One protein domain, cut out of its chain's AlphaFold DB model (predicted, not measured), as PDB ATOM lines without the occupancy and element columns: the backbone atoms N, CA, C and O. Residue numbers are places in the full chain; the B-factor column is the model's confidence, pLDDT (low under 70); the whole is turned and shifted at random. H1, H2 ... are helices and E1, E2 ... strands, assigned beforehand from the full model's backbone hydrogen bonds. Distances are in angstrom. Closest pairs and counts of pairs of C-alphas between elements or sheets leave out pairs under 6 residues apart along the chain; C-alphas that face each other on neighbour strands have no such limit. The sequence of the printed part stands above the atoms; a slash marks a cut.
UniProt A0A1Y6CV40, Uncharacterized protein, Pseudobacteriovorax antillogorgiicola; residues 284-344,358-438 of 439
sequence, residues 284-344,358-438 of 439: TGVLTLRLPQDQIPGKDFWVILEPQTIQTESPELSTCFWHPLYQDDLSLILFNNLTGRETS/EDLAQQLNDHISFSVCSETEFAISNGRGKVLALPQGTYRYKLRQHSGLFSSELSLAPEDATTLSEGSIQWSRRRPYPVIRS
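AT A GLANCE: This is residues 284 to 344 and 358 to 438 of the 439 residues of an uncharacterized protein of Pseudobacteriovorax antillogorgiicola (UniProt A0A1Y6CV40). The body is a loose, only partly closed barrel of strands: a strongly twisted antiparallel sheet, E3 E2 E5 E6, with the small sheet E1 E4 over one of its faces and the last printed stretch paired beside E1. At one end of the long axis is a head of two helices, H2 next to the strands and H1 farther out, with the long link 311 to 328 running round H1. The printed part has 142 residues with two named helices and six named strands, in the order E1 E2 H1 H2 E3 E4 E5 E6; both sheets are antiparallel and the class is mixed, helices and strands. The whole is loose, with a radius of gyration of the C-alphas of 18.3 A, and elongated, spanning 61 by 36 by 23 A.

IN THESE COORDINATES: E1, residues 284 to 289, begins with C-alpha 284 at (7.571, -23.276, -38.925). E2, residues 300 to 310, is 28.0 A long from first to last C-alpha. H1 is residues 329 to 339, 15.2 A, and H2 is residues 358 to 372, 21.1 A, with C-alpha 358 at (14.924, -40.529, -17.704). E3 is residues 377 to 381 and E4 residues 385 to 390. E5, residues 393 to 402, measures 27.9 A. E6, residues 417 to 427, measures 26.0 A, bends by 66 degrees at residue 420 and ends with C-alpha 427 at (13.068, -23.032, -31.269).

HOW THE PARTS SIT: E1 and E4 are antiparallel neighbours, with N 285 and O 388 2.9 A apart, within hydrogen-bond range. Residues 288 to 289 of E1 also pair, parallel, with residues 435 to 436. In the larger sheet the inner strands E2 and E5 are antiparallel, with N 304 and O 398 at 2.9 A. Edge strand E3 pairs with E2 through N 303 and O 378, 2.8 A. E5 and edge strand E6 form a hairpin, with N 397 and O 423 at 2.8 A. H2 is on this sheet but only grazes it, with its residues 362 to 370; its closest C-alphas to E2 are those of Asp 366 and Pro 307, 7.1 A. H1 is not on the sheet; it touches H2, closest at the C-alphas of Leu 334 and Leu 364, 5.9 A, at a steep tilt of 53 degrees, the same way. In H1 and H2 every O i to N i+4 pair is within hydrogen-bond range.

THE WHOLE: The two C-alphas farthest apart, those of Asp 294 and Ser 344, are 60.8 A apart. Residues 345 to 357 are not printed, and C-alphas 344 and 358 are 22.2 A apart across the cut. The links E2 to H1 and E5 to E6 are long. Mean pLDDT of the printed part is 72.7, and 47 residues are under 70, among them residues 309 to 319 and 402 to 418.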
ATOM      1  N   THR A 284       6.728 -23.412 -37.729       75.94
ATOM      2  CA  THR A 284       7.571 -23.276 -38.925       75.94
ATOM      3  C   THR A 284       8.599 -22.169 -38.717       75.94
ATOM      4  O   THR A 284       8.243 -21.085 -38.253       75.94
ATOM      5  N   GLY A 285       9.847 -22.421 -39.095       77.12
ATOM      6  CA  GLY A 285      10.962 -21.475 -39.008       77.12
ATOM      7  C   GLY A 285      12.019 -21.765 -40.069       77.12
ATOM      8  O   GLY A 285      11.906 -22.752 -40.798       77.12
ATOM      9  N   VAL A 286      13.028 -20.900 -40.181       80.38
ATOM     10  CA  VAL A 286      14.108 -21.053 -41.170       80.38
ATOM     11  C   VAL A 286      15.429 -21.228 -40.443       80.38
ATOM     12  O   VAL A 286      15.952 -20.261 -39.901       80.38
ATOM     13  N   LEU A 287      15.991 -22.433 -40.466       82.94
ATOM     14  CA  LEU A 287      17.349 -22.656 -39.979       82.94
ATOM     15  C   LEU A 287      18.347 -22.181 -41.030       82.94
ATOM     16  O   LEU A 287      18.227 -22.545 -42.197       82.94
ATOM     17  N   THR A 288      19.333 -21.391 -40.617       82.19
ATOM     18  CA  THR A 288      20.416 -20.925 -41.492       82.19
ATOM     19  C   THR A 288      21.768 -21.358 -40.945       82.19
ATOM     20  O   THR A 288      22.002 -21.313 -39.738       82.19
ATOM     21  N   LEU A 289      22.667 -21.751 -41.842       82.50
ATOM     22  CA  LEU A 289      24.063 -22.020 -41.516       82.50
ATOM     23  C   LEU A 289      24.914 -20.811 -41.915       82.50
ATOM     24  O   LEU A 289      24.773 -20.312 -43.034       82.50
ATOM     25  N   ARG A 290      25.767 -20.322 -41.008       81.19
ATOM     26  CA  ARG A 290      26.727 -19.243 -41.286       81.19
ATOM     27  C   ARG A 290      28.095 -19.585 -40.705       81.19
ATOM     28  O   ARG A 290      28.353 -19.313 -39.537       81.19
ATOM     29  N   LEU A 291      28.953 -20.141 -41.552       75.56
ATOM     30  CA  LEU A 291      30.363 -20.389 -41.262       75.56
ATOM     31  C   LEU A 291      31.249 -19.326 -41.941       75.56
ATOM     32  O   LEU A 291      30.919 -18.915 -43.066       75.56
ATOM     33  N   PRO A 292      32.346 -18.881 -41.298       75.25
ATOM     34  CA  PRO A 292      33.389 -18.064 -41.924       75.25
ATOM     35  C   PRO A 292      33.951 -18.736 -43.187       75.25
ATOM     36  O   PRO A 292      34.072 -19.956 -43.221       75.25
ATOM     37  N   GLN A 293      34.260 -17.967 -44.240       69.06
ATOM     38  CA  GLN A 293      34.669 -18.511 -45.551       69.06
ATOM     39  C   GLN A 293      35.942 -19.364 -45.502       69.06
ATOM     40  O   GLN A 293      36.057 -20.346 -46.229       69.06
ATOM     41  N   ASP A 294      36.861 -19.000 -44.621       66.12
ATOM     42  CA  ASP A 294      38.103 -19.692 -44.291       66.12
ATOM     43  C   ASP A 294      37.881 -21.066 -43.634       66.12
ATOM     44  O   ASP A 294      38.770 -21.911 -43.667       66.12
ATOM     45  N   GLN A 295      36.680 -21.326 -43.108       64.94
ATOM     46  CA  GLN A 295      36.294 -22.581 -42.459       64.94
ATOM     47  C   GLN A 295      35.389 -23.461 -43.343       64.94
ATOM     48  O   GLN A 295      34.681 -24.332 -42.837       64.94
ATOM     49  N   ILE A 296      35.379 -23.242 -44.667       66.38
ATOM     50  CA  ILE A 296      34.534 -23.975 -45.627       66.38
ATOM     51  C   ILE A 296      35.400 -24.827 -46.568       66.38
ATOM     52  O   ILE A 296      35.726 -24.386 -47.671       66.38
ATOM     53  N   PRO A 297      35.730 -26.082 -46.217       59.75
ATOM     54  CA  PRO A 297      36.360 -26.986 -47.171       59.75
ATOM     55  C   PRO A 297      35.357 -27.594 -48.181       59.75
ATOM     56  O   PRO A 297      35.785 -28.205 -49.155       59.75
ATOM     57  N   GLY A 298      34.032 -27.453 -47.986       63.88
ATOM     58  CA  GLY A 298      32.983 -28.094 -48.804       63.88
ATOM     59  C   GLY A 298      31.697 -27.264 -48.967       63.88
ATOM     60  O   GLY A 298      31.440 -26.346 -48.198       63.88
ATOM     61  N   LYS A 299      30.882 -27.556 -49.996       65.25
ATOM     62  CA  LYS A 299      29.689 -26.746 -50.349       65.25
ATOM     63  C   LYS A 299      28.454 -27.041 -49.491       65.25
ATOM     64  O   LYS A 299      27.681 -26.122 -49.219       65.25
ATOM     65  N   ASP A 300      28.292 -28.294 -49.077       72.62
ATOM     66  CA  ASP A 300      27.099 -28.796 -48.401       72.62
ATOM     67  C   ASP A 300      27.470 -29.473 -47.080       72.62
ATOM     68  O   ASP A 300      28.469 -30.187 -46.982       72.62
ATOM     69  N   PHE A 301      26.643 -29.245 -46.067       79.69
ATOM     70  CA  PHE A 301      26.829 -29.754 -44.717       79.69
ATOM     71  C   PHE A 301      25.609 -30.562 -44.305       79.69
ATOM     72  O   PHE A 301      24.478 -30.143 -44.553       79.69
ATOM     73  N   TRP A 302      25.828 -31.694 -43.644       85.19
ATOM     74  CA  TRP A 302      24.752 -32.486 -43.063       85.19
ATOM     75  C   TRP A 302      24.477 -32.001 -41.643       85.19
ATOM     76  O   TRP A 302      25.358 -32.019 -40.784       85.19
ATOM     77  N   VAL A 303      23.260 -31.535 -41.398       85.25
ATOM     78  CA  VAL A 303      22.788 -31.099 -40.087       85.25
ATOM     79  C   VAL A 303      21.913 -32.193 -39.506       85.25
ATOM     80  O   VAL A 303      20.955 -32.623 -40.142       85.25
ATOM     81  N   ILE A 304      22.218 -32.587 -38.277       86.75
ATOM     82  CA  ILE A 304      21.388 -33.457 -37.445       86.75
ATOM     83  C   ILE A 304      20.840 -32.598 -36.308       86.75
ATOM     84  O   ILE A 304      21.614 -31.903 -35.654       86.75
ATOM     85  N   LEU A 305      19.529 -32.630 -36.084       83.56
ATOM     86  CA  LEU A 305      18.830 -31.951 -34.996       83.56
ATOM     87  C   LEU A 305      18.237 -32.986 -34.038       83.56
ATOM     88  O   LEU A 305      17.318 -33.718 -34.396       83.56
ATOM     89  N   GLU A 306      18.732 -32.996 -32.806       82.69
ATOM     90  CA  GLU A 306      18.292 -33.881 -31.728       82.69
ATOM     91  C   GLU A 306      17.527 -33.047 -30.683       82.69
ATOM     92  O   GLU A 306      18.077 -32.073 -30.161       82.69
ATOM     93  N   PRO A 307      16.258 -33.357 -30.375       77.19
ATOM     94  CA  PRO A 307      15.505 -32.637 -29.349       77.19
ATOM     95  C   PRO A 307      16.138 -32.853 -27.961       77.19
ATOM     96  O   PRO A 307      16.334 -33.984 -27.532       77.19
ATOM     97  N   GLN A 308      16.444 -31.770 -27.240       75.31
ATOM     98  CA  GLN A 308      16.941 -31.823 -25.853       75.31
ATOM     99  C   GLN A 308      15.827 -31.575 -24.835       75.31
ATOM    100  O   GLN A 308      15.758 -32.223 -23.802       75.31
ATOM    101  N   THR A 309      14.966 -30.597 -25.109       66.62
ATOM    102  CA  THR A 309      13.801 -30.269 -24.279       66.62
ATOM    103  C   THR A 309      12.698 -29.793 -25.193       66.62
ATOM    104  O   THR A 309      12.827 -28.749 -25.830       66.62
ATOM    105  N   ILE A 310      11.605 -30.538 -25.264       61.78
ATOM    106  CA  ILE A 310      10.395 -30.096 -25.949       61.78
ATOM    107  C   ILE A 310       9.486 -29.527 -24.871       61.78
ATOM    108  O   ILE A 310       9.314 -30.149 -23.829       61.78
ATOM    109  N   GLN A 311       8.890 -28.357 -25.105       54.41
ATOM    110  CA  GLN A 311       7.824 -27.832 -24.239       54.41
ATOM    111  C   GLN A 311       6.509 -28.589 -24.484       54.41
ATOM    112  O   GLN A 311       5.479 -28.004 -24.813       54.41
ATOM    113  N   THR A 312       6.561 -29.909 -24.400       52.78
ATOM    114  CA  THR A 312       5.421 -30.728 -24.017       52.78
ATOM    115  C   THR A 312       5.456 -30.763 -22.499       52.78
ATOM    116  O   THR A 312       6.539 -30.906 -21.935       52.78
ATOM    117  N   GLU A 313       4.319 -30.541 -21.835       52.00
ATOM    118  CA  GLU A 313       4.179 -30.822 -20.400       52.00
ATOM    119  C   GLU A 313       4.908 -32.140 -20.126       52.00
ATOM    120  O   GLU A 313       4.653 -33.108 -20.849       52.00
ATOM    121  N   SER A 314       5.919 -32.131 -19.242       46.19
ATOM    122  CA  SER A 314       6.733 -33.325 -19.005       46.19
ATOM    123  C   SER A 314       5.771 -34.479 -18.780       46.19
ATOM    124  O   SER A 314       4.931 -34.355 -17.886       46.19
ATOM    125  N   PRO A 315       5.831 -35.542 -19.597       52.69
ATOM    126  CA  PRO A 315       4.930 -36.656 -19.420       52.69
ATOM    127  C   PRO A 315       5.199 -37.196 -18.022       52.69
ATOM    128  O   PRO A 315       6.288 -37.708 -17.752       52.69
ATOM    129  N   GLU A 316       4.244 -37.017 -17.108       57.62
ATOM    130  CA  GLU A 316       4.235 -37.810 -15.894       57.62
ATOM    131  C   GLU A 316       4.210 -39.250 -16.384       57.62
ATOM    132  O   GLU A 316       3.246 -39.685 -17.018       57.62
ATOM    133  N   LEU A 317       5.328 -39.959 -16.199       59.44
ATOM    134  CA  LEU A 317       5.413 -41.369 -16.539       59.44
ATOM    135  C   LEU A 317       4.389 -42.076 -15.659       59.44
ATOM    136  O   LEU A 317       4.604 -42.307 -14.470       59.44
ATOM    137  N   SER A 318       3.235 -42.300 -16.268       55.66
ATOM    138  CA  SER A 318       2.014 -42.779 -15.651       55.66
ATOM    139  C   SER A 318       2.215 -44.169 -15.064       55.66
ATOM    140  O   SER A 318       3.096 -44.927 -15.483       55.66
ATOM    141  N   THR A 319       1.402 -44.475 -14.049       62.59
ATOM    142  CA  THR A 319       1.462 -45.739 -13.317       62.59
ATOM    143  C   THR A 319       1.357 -46.926 -14.268       62.59
ATOM    144  O   THR A 319       0.715 -46.900 -15.316       62.59
ATOM    145  N   CYS A 320       2.088 -47.972 -13.931       71.31
ATOM    146  CA  CYS A 320       2.356 -49.061 -14.839       71.31
ATOM    147  C   CYS A 320       1.307 -50.166 -14.688       71.31
ATOM    148  O   CYS A 320       1.020 -50.618 -13.587       71.31
ATOM    149  N   PHE A 321       0.762 -50.612 -15.817       84.88
ATOM    150  CA  PHE A 321      -0.307 -51.604 -15.915       84.88
ATOM    151  C   PHE A 321       0.090 -52.730 -16.873       84.88
ATOM    152  O   PHE A 321       1.116 -52.662 -17.561       84.88
ATOM    153  N   TRP A 322      -0.721 -53.780 -16.936       89.06
ATOM    154  CA  TRP A 322      -0.584 -54.834 -17.931       89.06
ATOM    155  C   TRP A 322      -1.477 -54.581 -19.149       89.06
ATOM    156  O   TRP A 322      -2.633 -54.176 -19.026       89.06
ATOM    157  N   HIS A 323      -0.944 -54.853 -20.341       89.31
ATOM    158  CA  HIS A 323      -1.681 -54.786 -21.599       89.31
ATOM    159  C   HIS A 323      -1.345 -56.010 -22.462       89.31
ATOM    160  O   HIS A 323      -0.160 -56.312 -22.614       89.31
ATOM    161  N   PRO A 324      -2.331 -56.670 -23.103       88.56
ATOM    162  CA  PRO A 324      -2.085 -57.898 -23.868       88.56
ATOM    163  C   PRO A 324      -1.196 -57.692 -25.104       88.56
ATOM    164  O   PRO A 324      -0.623 -58.654 -25.599       88.56
ATOM    165  N   LEU A 325      -1.099 -56.451 -25.599       88.81
ATOM    166  CA  LEU A 325      -0.291 -56.076 -26.768       88.81
ATOM    167  C   LEU A 325       1.086 -55.481 -26.430       88.81
ATOM    168  O   LEU A 325       1.995 -55.521 -27.249       88.81
ATOM    169  N   TYR A 326       1.264 -54.866 -25.261       86.62
ATOM    170  CA  TYR A 326       2.477 -54.089 -24.969       86.62
ATOM    171  C   TYR A 326       3.254 -54.769 -23.850       86.62
ATOM    172  O   TYR A 326       3.113 -54.435 -22.674       86.62
ATOM    173  N   GLN A 327       4.035 -55.775 -24.242       76.75
ATOM    174  CA  GLN A 327       4.878 -56.541 -23.325       76.75
ATOM    175  C   GLN A 327       6.185 -55.806 -22.992       76.75
ATOM    176  O   GLN A 327       6.737 -56.021 -21.919       76.75
ATOM    177  N   ASP A 328       6.676 -54.937 -23.882       78.81
ATOM    178  CA  ASP A 328       7.802 -54.051 -23.597       78.81
ATOM    179  C   ASP A 328       7.339 -52.746 -22.932       78.81
ATOM    180  O   ASP A 328       6.354 -52.130 -23.349       78.81
ATOM    181  N   ASP A 329       8.079 -52.305 -21.910       75.69
ATOM    182  CA  ASP A 329       7.741 -51.095 -21.147       75.69
ATOM    183  C   ASP A 329       7.677 -49.849 -22.027       75.69
ATOM    184  O   ASP A 329       6.827 -48.990 -21.808       75.69
ATOM    185  N   LEU A 330       8.553 -49.751 -23.032       78.44
ATOM    186  CA  LEU A 330       8.612 -48.589 -23.907       78.44
ATOM    187  C   LEU A 330       7.303 -48.418 -24.680       78.44
ATOM    188  O   LEU A 330       6.683 -47.364 -24.584       78.44
ATOM    189  N   SER A 331       6.869 -49.428 -25.436       81.25
ATOM    190  CA  SER A 331       5.645 -49.337 -26.241       81.25
ATOM    191  C   SER A 331       4.419 -49.093 -25.364       81.25
ATOM    192  O   SER A 331       3.546 -48.309 -25.732       81.25
ATOM    193  N   LEU A 332       4.386 -49.684 -24.167       81.25
ATOM    194  CA  LEU A 332       3.329 -49.433 -23.195       81.25
ATOM    195  C   LEU A 332       3.304 -47.971 -22.731       81.25
ATOM    196  O   LEU A 332       2.248 -47.341 -22.735       81.25
ATOM    197  N   ILE A 333       4.458 -47.425 -22.344       78.62
ATOM    198  CA  ILE A 333       4.597 -46.039 -21.883       78.62
ATOM    199  C   ILE A 333       4.265 -45.066 -23.012       78.62
ATOM    200  O   ILE A 333       3.533 -44.101 -22.782       78.62
ATOM    201  N   LEU A 334       4.755 -45.329 -24.228       77.69
ATOM    202  CA  LEU A 334       4.424 -44.554 -25.422       77.69
ATOM    203  C   LEU A 334       2.911 -44.514 -25.624       77.69
ATOM    204  O   LEU A 334       2.327 -43.440 -25.744       77.69
ATOM    205  N   PHE A 335       2.270 -45.682 -25.623       81.69
ATOM    206  CA  PHE A 335       0.832 -45.785 -25.800       81.69
ATOM    207  C   PHE A 335       0.063 -45.057 -24.691       81.69
ATOM    208  O   PHE A 335      -0.844 -44.277 -24.988       81.69
ATOM    209  N   ASN A 336       0.432 -45.244 -23.424       81.25
ATOM    210  CA  ASN A 336      -0.302 -44.644 -22.315       81.25
ATOM    211  C   ASN A 336      -0.223 -43.112 -22.320       81.25
ATOM    212  O   ASN A 336      -1.247 -42.430 -22.256       81.25
ATOM    213  N   ASN A 337       0.984 -42.566 -22.494       77.31
ATOM    214  CA  ASN A 337       1.197 -41.118 -22.538       77.31
ATOM    215  C   ASN A 337       0.526 -40.471 -23.751       77.31
ATOM    216  O   ASN A 337      -0.009 -39.369 -23.651       77.31
ATOM    217  N   LEU A 338       0.517 -41.149 -24.902       77.44
ATOM    218  CA  LEU A 338      -0.143 -40.623 -26.095       77.44
ATOM    219  C   LEU A 338      -1.664 -40.725 -26.002       77.44
ATOM    220  O   LEU A 338      -2.359 -39.856 -26.520       77.44
ATOM    221  N   THR A 339      -2.209 -41.752 -25.357       75.75
ATOM    222  CA  THR A 339      -3.665 -41.900 -25.234       75.75
ATOM    223  C   THR A 339      -4.260 -41.116 -24.066       75.75
ATOM    224  O   THR A 339      -5.471 -40.888 -24.073       75.75
ATOM    225  N   GLY A 340      -3.429 -40.653 -23.123       65.62
ATOM    226  CA  GLY A 340      -3.841 -39.833 -21.982       65.62
ATOM    227  C   GLY A 340      -4.833 -40.550 -21.073       65.62
ATOM    228  O   GLY A 340      -5.715 -39.910 -20.503       65.62
ATOM    229  N   ARG A 341      -4.763 -41.884 -21.008       66.62
ATOM    230  CA  ARG A 341      -5.662 -42.655 -20.156       66.62
ATOM    231  C   ARG A 341      -5.120 -42.696 -18.747       66.62
ATOM    232  O   ARG A 341      -3.981 -43.093 -18.522       66.62
ATOM    233  N   GLU A 342      -5.970 -42.300 -17.816       57.88
ATOM    234  CA  GLU A 342      -5.688 -42.433 -16.400       57.88
ATOM    235  C   GLU A 342      -5.555 -43.916 -16.057       57.88
ATOM    236  O   GLU A 342      -6.442 -44.736 -16.312       57.88
ATOM    237  N   THR A 343      -4.402 -44.254 -15.510       62.62
ATOM    238  CA  THR A 343      -4.123 -45.546 -14.907       62.62
ATOM    239  C   THR A 343      -4.555 -45.495 -13.446       62.62
ATOM    240  O   THR A 343      -4.490 -44.440 -12.812       62.62
ATOM    241  N   SER A 344      -5.036 -46.619 -12.901       58.44
ATOM    242  CA  SER A 344      -5.444 -46.657 -11.492       58.44
ATOM    243  C   SER A 344      -4.254 -46.245 -10.608       58.44
ATOM    244  O   SER A 344      -3.149 -46.764 -10.801       58.44
ATOM    245  N   GLU A 358      14.340 -41.537 -16.831       75.12
ATOM    246  CA  GLU A 358      14.924 -40.529 -17.704       75.12
ATOM    247  C   GLU A 358      15.094 -41.059 -19.135       75.12
ATOM    248  O   GLU A 358      14.695 -40.382 -20.085       75.12
ATOM    249  N   ASP A 359      15.590 -42.290 -19.299       76.69
ATOM    250  CA  ASP A 359      15.732 -42.928 -20.616       76.69
ATOM    251  C   ASP A 359      14.372 -43.123 -21.296       76.69
ATOM    252  O   ASP A 359      14.215 -42.863 -22.490       76.69
ATOM    253  N   LEU A 360      13.363 -43.554 -20.535       75.88
ATOM    254  CA  LEU A 360      12.003 -43.748 -21.039       75.88
ATOM    255  C   LEU A 360      11.353 -42.419 -21.445       75.88
ATOM    256  O   LEU A 360      10.722 -42.336 -22.501       75.88
ATOM    257  N   ALA A 361      11.550 -41.364 -20.650       75.62
ATOM    258  CA  ALA A 361      11.097 -40.019 -20.987       75.62
ATOM    259  C   ALA A 361      11.781 -39.491 -22.260       75.62
ATOM    260  O   ALA A 361      11.116 -38.904 -23.117       75.62
ATOM    261  N   GLN A 362      13.084 -39.740 -22.426       76.75
ATOM    262  CA  GLN A 362      13.807 -39.363 -23.640       76.75
ATOM    263  C   GLN A 362      13.272 -40.111 -24.864       76.75
ATOM    264  O   GLN A 362      12.978 -39.482 -25.876       76.75
ATOM    265  N   GLN A 363      13.063 -41.426 -24.776       79.50
ATOM    266  CA  GLN A 363      12.541 -42.207 -25.904       79.50
ATOM    267  C   GLN A 363      11.107 -41.806 -26.287       79.50
ATOM    268  O   GLN A 363      10.759 -41.799 -27.470       79.50
ATOM    269  N   LEU A 364      10.283 -41.412 -25.314       78.62
ATOM    270  CA  LEU A 364       8.971 -40.817 -25.570       78.62
ATOM    271  C   LEU A 364       9.085 -39.478 -26.310       78.62
ATOM    272  O   LEU A 364       8.393 -39.265 -27.310       78.62
ATOM    273  N   ASN A 365       9.991 -38.604 -25.869       76.31
ATOM    274  CA  ASN A 365      10.266 -37.333 -26.541       76.31
ATOM    275  C   ASN A 365      10.781 -37.536 -27.968       76.31
ATOM    276  O   ASN A 365      10.352 -36.825 -28.882       76.31
ATOM    277  N   ASP A 366      11.653 -38.519 -28.177       77.81
ATOM    278  CA  ASP A 366      12.169 -38.888 -29.489       77.81
ATOM    279  C   ASP A 366      11.030 -39.378 -30.386       77.81
ATOM    280  O   ASP A 366      10.847 -38.862 -31.490       77.81
ATOM    281  N   HIS A 367      10.191 -40.302 -29.903       82.50
ATOM    282  CA  HIS A 367       9.045 -40.817 -30.660       82.50
ATOM    283  C   HIS A 367       8.086 -39.705 -31.083       82.50
ATOM    284  O   HIS A 367       7.687 -39.649 -32.251       82.50
ATOM    285  N   ILE A 368       7.737 -38.793 -30.170       81.12
ATOM    286  CA  ILE A 368       6.886 -37.638 -30.481       81.12
ATOM    287  C   ILE A 368       7.585 -36.736 -31.500       81.12
ATOM    288  O   ILE A 368       6.985 -36.405 -32.524       81.12
ATOM    289  N   SER A 369       8.849 -36.378 -31.267       77.50
ATOM    290  CA  SER A 369       9.622 -35.487 -32.140       77.50
ATOM    291  C   SER A 369       9.734 -36.018 -33.552       77.50
ATOM    292  O   SER A 369       9.334 -35.333 -34.488       77.50
ATOM    293  N   PHE A 370      10.216 -37.249 -33.725       80.31
ATOM    294  CA  PHE A 370      10.355 -37.856 -35.046       80.31
ATOM    295  C   PHE A 370       9.011 -37.975 -35.763       80.31
ATOM    296  O   PHE A 370       8.962 -37.893 -36.988       80.31
ATOM    297  N   SER A 371       7.912 -38.107 -35.015       84.00
ATOM    298  CA  SER A 371       6.571 -38.125 -35.592       84.00
ATOM    299  C   SER A 371       6.145 -36.753 -36.111       84.00
ATOM    300  O   SER A 371       5.592 -36.661 -37.202       84.00
ATOM    301  N   VAL A 372       6.375 -35.677 -35.357       80.94
ATOM    302  CA  VAL A 372       5.802 -34.356 -35.676       80.94
ATOM    303  C   VAL A 372       6.767 -33.406 -36.396       80.94
ATOM    304  O   VAL A 372       6.320 -32.410 -36.972       80.94
ATOM    305  N   CYS A 373       8.069 -33.688 -36.383       79.19
ATOM    306  CA  CYS A 373       9.086 -32.916 -37.092       79.19
ATOM    307  C   CYS A 373       9.017 -33.179 -38.598       79.19
ATOM    308  O   CYS A 373       8.927 -34.324 -39.034       79.19
ATOM    309  N   SER A 374       9.117 -32.132 -39.425       70.50
ATOM    310  CA  SER A 374       9.184 -32.327 -40.883       70.50
ATOM    311  C   SER A 374      10.403 -33.142 -41.305       70.50
ATOM    312  O   SER A 374      10.309 -33.938 -42.234       70.50
ATOM    313  N   GLU A 375      11.537 -32.871 -40.658       76.94
ATOM    314  CA  GLU A 375      12.853 -33.419 -40.966       76.94
ATOM    315  C   GLU A 375      13.804 -33.042 -39.821       76.94
ATOM    316  O   GLU A 375      13.810 -31.885 -39.390       76.94
ATOM    317  N   THR A 376      14.577 -34.003 -39.319       76.00
ATOM    318  CA  THR A 376      15.594 -33.805 -38.269       76.00
ATOM    319  C   THR A 376      17.013 -33.978 -38.800       76.00
ATOM    320  O   THR A 376      17.958 -33.593 -38.127       76.00
ATOM    321  N   GLU A 377      17.172 -34.508 -40.012       81.75
ATOM    322  CA  GLU A 377      18.464 -34.737 -40.656       81.75
ATOM    323  C   GLU A 377      18.421 -34.228 -42.089       81.75
ATOM    324  O   GLU A 377      17.514 -34.591 -42.836       81.75
ATOM    325  N   PHE A 378      19.357 -33.359 -42.470       82.62
ATOM    326  CA  PHE A 378      19.334 -32.751 -43.795       82.62
ATOM    327  C   PHE A 378      20.633 -32.102 -44.241       82.62
ATOM    328  O   PHE A 378      21.382 -31.550 -43.443       82.62
ATOM    329  N   ALA A 379      20.802 -32.006 -45.559       83.12
ATOM    330  CA  ALA A 379      21.806 -31.144 -46.162       83.12
ATOM    331  C   ALA A 379      21.390 -29.656 -46.135       83.12
ATOM    332  O   ALA A 379      20.242 -29.302 -46.439       83.12
ATOM    333  N   ILE A 380      22.340 -28.777 -45.812       81.38
ATOM    334  CA  ILE A 380      22.248 -27.320 -45.955       81.38
ATOM    335  C   ILE A 380      23.586 -26.764 -46.459       81.38
ATOM    336  O   ILE A 380      24.651 -27.179 -46.009       81.38
ATOM    337  N   SER A 381      23.548 -25.807 -47.384       81.94
ATOM    338  CA  SER A 381      24.752 -25.103 -47.846       81.94
ATOM    339  C   SER A 381      25.010 -23.854 -46.996       81.94
ATOM    340  O   SER A 381      24.065 -23.244 -46.480       81.94
ATOM    341  N   ASN A 382      26.268 -23.416 -46.889       80.56
ATOM    342  CA  ASN A 382      26.592 -22.195 -46.143       80.56
ATOM    343  C   ASN A 382      25.852 -20.968 -46.712       80.56
ATOM    344  O   ASN A 382      25.763 -20.779 -47.926       80.56
ATOM    345  N   GLY A 383      25.300 -20.133 -45.831       74.88
ATOM    346  CA  GLY A 383      24.531 -18.942 -46.192       74.88
ATOM    347  C   GLY A 383      23.113 -19.216 -46.707       74.88
ATOM    348  O   GLY A 383      22.351 -18.264 -46.888       74.88
ATOM    349  N   ARG A 384      22.718 -20.482 -46.911       80.75
ATOM    350  CA  ARG A 384      21.346 -20.850 -47.292       80.75
ATOM    351  C   ARG A 384      20.502 -21.187 -46.068       80.75
ATOM    352  O   ARG A 384      21.000 -21.641 -45.040       80.75
ATOM    353  N   GLY A 385      19.202 -20.929 -46.190       79.94
ATOM    354  CA  GLY A 385      18.207 -21.283 -45.185       79.94
ATOM    355  C   GLY A 385      17.405 -22.510 -45.594       79.94
ATOM    356  O   GLY A 385      17.015 -22.630 -46.756       79.94
ATOM    357  N   LYS A 386      17.107 -23.388 -44.635       84.00
ATOM    358  CA  LYS A 386      16.144 -24.479 -44.791       84.00
ATOM    359  C   LYS A 386      14.912 -24.212 -43.936       84.00
ATOM    360  O   LYS A 386      15.013 -23.913 -42.748       84.00
ATOM    361  N   VAL A 387      13.737 -24.310 -44.555       81.69
ATOM    362  CA  VAL A 387      12.456 -24.185 -43.853       81.69
ATOM    363  C   VAL A 387      12.169 -25.499 -43.133       81.69
ATOM    364  O   VAL A 387      12.056 -26.537 -43.782       81.69
ATOM    365  N   LEU A 388      12.027 -25.440 -41.811       81.62
ATOM    366  CA  LEU A 388      11.757 -26.595 -40.960       81.62
ATOM    367  C   LEU A 388      10.476 -26.385 -40.154       81.62
ATOM    368  O   LEU A 388      10.117 -25.262 -39.788       81.62
ATOM    369  N   ALA A 389       9.793 -27.488 -39.874       80.31
ATOM    370  CA  ALA A 389       8.664 -27.562 -38.966       80.31
ATOM    371  C   ALA A 389       9.079 -28.357 -37.732       80.31
ATOM    372  O   ALA A 389       9.140 -29.582 -37.796       80.31
ATOM    373  N   LEU A 390       9.360 -27.660 -36.633       79.75
ATOM    374  CA  LEU A 390       9.813 -28.283 -35.392       79.75
ATOM    375  C   LEU A 390       8.887 -27.892 -34.225       79.75
ATOM    376  O   LEU A 390       8.369 -26.762 -34.194       79.75
ATOM    377  N   PRO A 391       8.639 -28.800 -33.265       78.50
ATOM    378  CA  PRO A 391       8.129 -28.455 -31.943       78.50
ATOM    379  C   PRO A 391       8.927 -27.332 -31.294       78.50
ATOM    380  O   PRO A 391      10.107 -27.130 -31.580       78.50
ATOM    381  N   GLN A 392       8.289 -26.604 -30.384       79.44
ATOM    382  CA  GLN A 392       9.025 -25.629 -29.594       79.44
ATOM    383  C   GLN A 392       9.909 -26.327 -28.574       79.44
ATOM    384  O   GLN A 392       9.441 -27.215 -27.863       79.44
ATOM    385  N   GLY A 393      11.157 -25.891 -28.480       80.56
ATOM    386  CA  GLY A 393      12.115 -26.548 -27.609       80.56
ATOM    387  C   GLY A 393      13.555 -26.181 -27.906       80.56
ATOM    388  O   GLY A 393      13.822 -25.381 -28.804       80.56
ATOM    389  N   THR A 394      14.461 -26.791 -27.157       83.25
ATOM    390  CA  THR A 394      15.902 -26.743 -27.411       83.25
ATOM    391  C   THR A 394      16.292 -27.965 -28.232       83.25
ATOM    392  O   THR A 394      15.902 -29.079 -27.882       83.25
ATOM    393  N   TYR A 395      17.074 -27.773 -29.291       84.19
ATOM    394  CA  TYR A 395      17.626 -28.859 -30.100       84.19
ATOM    395  C   TYR A 395      19.144 -28.806 -30.055       84.19
ATOM    396  O   TYR A 395      19.722 -27.751 -30.315       84.19
ATOM    397  N   ARG A 396      19.790 -29.940 -29.790       87.56
ATOM    398  CA  ARG A 396      21.210 -30.126 -30.068       87.56
ATOM    399  C   ARG A 396      21.368 -30.255 -31.575       87.56
ATOM    400  O   ARG A 396      20.624 -31.002 -32.204       87.56
ATOM    401  N   TYR A 397      22.321 -29.541 -32.155       88.12
ATOM    402  CA  TYR A 397      22.701 -29.753 -33.542       88.12
ATOM    403  C   TYR A 397      24.075 -30.410 -33.624       88.12
ATOM    404  O   TYR A 397      24.962 -30.113 -32.822       88.12
ATOM    405  N   LYS A 398      24.248 -31.269 -34.627       87.81
ATOM    406  CA  LYS A 398      25.550 -31.764 -35.077       87.81
ATOM    407  C   LYS A 398      25.707 -31.418 -36.545       87.81
ATOM    408  O   LYS A 398      24.843 -31.745 -37.358       87.81
ATOM    409  N   LEU A 399      26.793 -30.734 -36.869       85.56
ATOM    410  CA  LEU A 399      27.172 -30.392 -38.226       85.56
ATOM    411  C   LEU A 399      28.256 -31.360 -38.677       85.56
ATOM    412  O   LEU A 399      29.345 -31.390 -38.106       85.56
ATOM    413  N   ARG A 400      27.963 -32.140 -39.708       84.38
ATOM    414  CA  ARG A 400      28.911 -33.059 -40.326       84.38
ATOM    415  C   ARG A 400      29.258 -32.575 -41.720       84.38
ATOM    416  O   ARG A 400      28.391 -32.127 -42.471       84.38
ATOM    417  N   GLN A 401      30.534 -32.677 -42.059       75.19
ATOM    418  CA  GLN A 401      31.009 -32.431 -43.408       75.19
ATOM    419  C   GLN A 401      31.347 -33.770 -44.053       75.19
ATOM    420  O   GLN A 401      32.111 -34.552 -43.493       75.19
ATOM    421  N   HIS A 402      30.777 -34.019 -45.229       66.25
ATOM    422  CA  HIS A 402      31.188 -35.141 -46.061       66.25
ATOM    423  C   HIS A 402      32.340 -34.713 -46.966       66.25
ATOM    424  O   HIS A 402      32.320 -33.635 -47.561       66.25
ATOM    425  N   SER A 403      33.342 -35.576 -47.080       57.66
ATOM    426  CA  SER A 403      34.527 -35.401 -47.923       57.66
ATOM    427  C   SER A 403      34.280 -35.723 -49.412       57.66
ATOM    428  O   SER A 403      35.218 -35.676 -50.204       57.66
ATOM    429  N   GLY A 404      33.031 -35.990 -49.828       56.53
ATOM    430  CA  GLY A 404      32.639 -36.309 -51.211       56.53
ATOM    431  C   GLY A 404      31.380 -35.575 -51.702       56.53
ATOM    432  O   GLY A 404      30.688 -34.909 -50.934       56.53
ATOM    433  N   LEU A 405      31.075 -35.681 -53.004       51.44
ATOM    434  CA  LEU A 405      29.838 -35.151 -53.601       51.44
ATOM    435  C   LEU A 405      28.617 -35.910 -53.052       51.44
ATOM    436  O   LEU A 405      28.591 -37.139 -53.086       51.44
ATOM    437  N   PHE A 406      27.582 -35.191 -52.600       53.47
ATOM    438  CA  PHE A 406      26.301 -35.798 -52.229       53.47
ATOM    439  C   PHE A 406      25.653 -36.435 -53.469       53.47
ATOM    440  O   PHE A 406      25.117 -35.727 -54.322       53.47
ATOM    441  N   SER A 407      25.693 -37.766 -53.585       48.09
ATOM    442  CA  SER A 407      24.819 -38.480 -54.523       48.09
ATOM    443  C   SER A 407      23.441 -38.646 -53.881       48.09
ATOM    444  O   SER A 407      23.339 -38.934 -52.688       48.09
ATOM    445  N   SER A 408      22.377 -38.486 -54.663       44.16
ATOM    446  CA  SER A 408      20.987 -38.618 -54.213       44.16
ATOM    447  C   SER A 408      20.597 -40.020 -53.716       44.16
ATOM    448  O   SER A 408      19.470 -40.193 -53.262       44.16
ATOM    449  N   GLU A 409      21.493 -41.010 -53.801       41.94
ATOM    450  CA  GLU A 409      21.200 -42.434 -53.571       41.94
ATOM    451  C   GLU A 409      21.962 -43.063 -52.390       41.94
ATOM    452  O   GLU A 409      21.739 -44.231 -52.070       41.94
ATOM    453  N   LEU A 410      22.823 -42.325 -51.684       44.97
ATOM    454  CA  LEU A 410      23.609 -42.894 -50.584       44.97
ATOM    455  C   LEU A 410      22.884 -42.774 -49.238       44.97
ATOM    456  O   LEU A 410      22.737 -41.692 -48.673       44.97
ATOM    457  N   SER A 411      22.493 -43.929 -48.690       42.56
ATOM    458  CA  SER A 411      22.344 -44.098 -47.242       42.56
ATOM    459  C   SER A 411      23.710 -43.837 -46.614       42.56
ATOM    460  O   SER A 411      24.623 -44.647 -46.752       42.56
ATOM    461  N   LEU A 412      23.870 -42.661 -46.013       49.50
ATOM    462  CA  LEU A 412      25.124 -42.196 -45.427       49.50
ATOM    463  C   LEU A 412      25.543 -43.137 -44.290       49.50
ATOM    464  O   LEU A 412      24.932 -43.131 -43.219       49.50
ATOM    465  N   ALA A 413      26.579 -43.945 -44.512       45.69
ATOM    466  CA  ALA A 413      27.243 -44.640 -43.421       45.69
ATOM    467  C   ALA A 413      27.867 -43.576 -42.487       45.69
ATOM    468  O   ALA A 413      28.535 -42.661 -42.977       45.69
ATOM    469  N   PRO A 414      27.656 -43.638 -41.157       52.09
ATOM    470  CA  PRO A 414      28.164 -42.642 -40.203       52.09
ATOM    471  C   PRO A 414      29.694 -42.493 -40.168       52.09
ATOM    472  O   PRO A 414      30.192 -41.550 -39.560       52.09
ATOM    473  N   GLU A 415      30.416 -43.433 -40.773       51.97
ATOM    474  CA  GLU A 415      31.847 -43.682 -40.584       51.97
ATOM    475  C   GLU A 415      32.740 -42.722 -41.397       51.97
ATOM    476  O   GLU A 415      33.863 -42.445 -40.991       51.97
ATOM    477  N   ASP A 416      32.203 -42.111 -42.461       54.22
ATOM    478  CA  ASP A 416      32.938 -41.202 -43.362       54.22
ATOM    479  C   ASP A 416      32.663 -39.706 -43.100       54.22
ATOM    480  O   ASP A 416      32.967 -38.841 -43.927       54.22
ATOM    481  N   ALA A 417      32.025 -39.373 -41.975       61.72
ATOM    482  CA  ALA A 417      31.547 -38.024 -41.688       61.72
ATOM    483  C   ALA A 417      32.232 -37.436 -40.447       61.72
ATOM    484  O   ALA A 417      31.911 -37.797 -39.315       61.72
ATOM    485  N   THR A 418      33.139 -36.475 -40.635       68.69
ATOM    486  CA  THR A 418      33.740 -35.747 -39.507       68.69
ATOM    487  C   THR A 418      32.762 -34.709 -38.961       68.69
ATOM    488  O   THR A 418      32.257 -33.861 -39.709       68.69
ATOM    489  N   THR A 419      32.503 -34.753 -37.653       73.75
ATOM    490  CA  THR A 419      31.752 -33.703 -36.953       73.75
ATOM    491  C   THR A 419      32.583 -32.421 -36.929       73.75
ATOM    492  O   THR A 419      33.639 -32.374 -36.309       73.75
ATOM    493  N   LEU A 420      32.095 -31.382 -37.608       78.06
ATOM    494  CA  LEU A 420      32.733 -30.068 -37.697       78.06
ATOM    495  C   LEU A 420      32.364 -29.178 -36.504       78.06
ATOM    496  O   LEU A 420      33.170 -28.388 -36.028       78.06
ATOM    497  N   SER A 421      31.112 -29.265 -36.048       81.06
ATOM    498  CA  SER A 421      30.582 -28.407 -34.990       81.06
ATOM    499  C   SER A 421      29.390 -29.065 -34.311       81.06
ATOM    500  O   SER A 421      28.569 -29.711 -34.965       81.06
ATOM    501  N   GLU A 422      29.271 -28.871 -33.003       87.19
ATOM    502  CA  GLU A 422      28.089 -29.233 -32.231       87.19
ATOM    503  C   GLU A 422      27.680 -28.075 -31.323       87.19
ATOM    504  O   GLU A 422      28.517 -27.308 -30.846       87.19
ATOM    505  N   GLY A 423      26.385 -27.958 -31.054       87.69
ATOM    506  CA  GLY A 423      25.860 -26.944 -30.146       87.69
ATOM    507  C   GLY A 423      24.365 -27.104 -29.931       87.69
ATOM    508  O   GLY A 423      23.812 -28.176 -30.172       87.69
ATOM    509  N   SER A 424      23.692 -26.039 -29.499       86.75
ATOM    510  CA  SER A 424      22.242 -26.028 -29.306       86.75
ATOM    511  C   SER A 424      21.571 -24.830 -29.980       86.75
ATOM    512  O   SER A 424      22.161 -23.760 -30.138       86.75
ATOM    513  N   ILE A 425      20.321 -25.018 -30.405       85.81
ATOM    514  CA  ILE A 425      19.446 -23.971 -30.939       85.81
ATOM    515  C   ILE A 425      18.113 -23.964 -30.190       85.81
ATOM    516  O   ILE A 425      17.504 -25.009 -29.964       85.81
ATOM    517  N   GLN A 426      17.632 -22.768 -29.851       84.88
ATOM    518  CA  GLN A 426      16.310 -22.585 -29.260       84.88
ATOM    519  C   GLN A 426      15.261 -22.331 -30.346       84.88
ATOM    520  O   GLN A 426      15.351 -21.370 -31.111       84.88
ATOM    521  N   TRP A 427      14.211 -23.149 -30.367       81.94
ATOM    522  CA  TRP A 427      13.068 -23.032 -31.269       81.94
ATOM    523  C   TRP A 427      11.861 -22.412 -30.547       81.94
ATOM    524  O   TRP A 427      10.828 -23.042 -30.320       81.94
ATOM    525  N   SER A 428      11.985 -21.150 -30.130       74.38
ATOM    526  CA  SER A 428      10.939 -20.416 -29.398       74.38
ATOM    527  C   SER A 428      10.258 -19.353 -30.273       74.38
ATOM    528  O   SER A 428      10.904 -18.650 -31.042       74.38
ATOM    529  N   ARG A 429       8.927 -19.227 -30.177       57.75
ATOM    530  CA  ARG A 429       8.057 -18.357 -30.999       57.75
ATOM    531  C   ARG A 429       8.545 -16.898 -31.110       57.75
ATOM    532  O   ARG A 429       8.403 -16.141 -30.159       57.75
ATOM    533  N   ARG A 430       9.000 -16.515 -32.308       52.53
ATOM    534  CA  ARG A 430       8.983 -15.193 -32.992       52.53
ATOM    535  C   ARG A 430       9.934 -15.367 -34.175       52.53
ATOM    536  O   ARG A 430      11.081 -15.674 -33.898       52.53
ATOM    537  N   ARG A 431       9.444 -15.297 -35.432       55.06
ATOM    538  CA  ARG A 431      10.168 -15.640 -36.692       55.06
ATOM    539  C   ARG A 431      11.626 -16.070 -36.448       55.06
ATOM    540  O   ARG A 431      12.516 -15.220 -36.493       55.06
ATOM    541  N   PRO A 432      11.859 -17.345 -36.100       51.38
ATOM    542  CA  PRO A 432      13.168 -17.737 -35.635       51.38
ATOM    543  C   PRO A 432      14.044 -17.920 -36.874       51.38
ATOM    544  O   PRO A 432      13.724 -18.710 -37.765       51.38
ATOM    545  N   TYR A 433      15.130 -17.152 -36.921       62.19
ATOM    546  CA  TYR A 433      16.315 -17.488 -37.696       62.19
ATOM    547  C   TYR A 433      17.319 -18.104 -36.725       62.19
ATOM    548  O   TYR A 433      18.188 -17.388 -36.225       62.19
ATOM    549  N   PRO A 434      17.197 -19.392 -36.364       66.38
ATOM    550  CA  PRO A 434      18.298 -20.055 -35.704       66.38
ATOM    551  C   PRO A 434      19.479 -20.051 -36.671       66.38
ATOM    552  O   PRO A 434      19.355 -20.366 -37.861       66.38
ATOM    553  N   VAL A 435      20.612 -19.598 -36.148       72.38
ATOM    554  CA  VAL A 435      21.867 -19.505 -36.882       72.38
ATOM    555  C   VAL A 435      22.841 -20.456 -36.216       72.38
ATOM    556  O   VAL A 435      23.167 -20.271 -35.046       72.38
ATOM    557  N   ILE A 436      23.313 -21.444 -36.968       75.62
ATOM    558  CA  ILE A 436      24.466 -22.251 -36.569       75.62
ATOM    559  C   ILE A 436      25.726 -21.469 -36.955       75.62
ATOM    560  O   ILE A 436      25.858 -21.064 -38.116       75.62
ATOM    561  N   ARG A 437      26.611 -21.228 -35.981       71.25
ATOM    562  CA  ARG A 437      27.907 -20.551 -36.142       71.25
ATOM    563  C   ARG A 437      29.000 -21.445 -35.561       71.25
ATOM    564  O   ARG A 437      28.801 -21.990 -34.479       71.25
ATOM    565  N   SER A 438      30.125 -21.571 -36.253       63.16
ATOM    566  CA  SER A 438      31.366 -22.066 -35.656       63.16
ATOM    567  C   SER A 438      32.026 -20.944 -34.850       63.16
ATOM    568  O   SER A 438      31.885 -19.768 -35.203       63.16
TER     569      SER A 438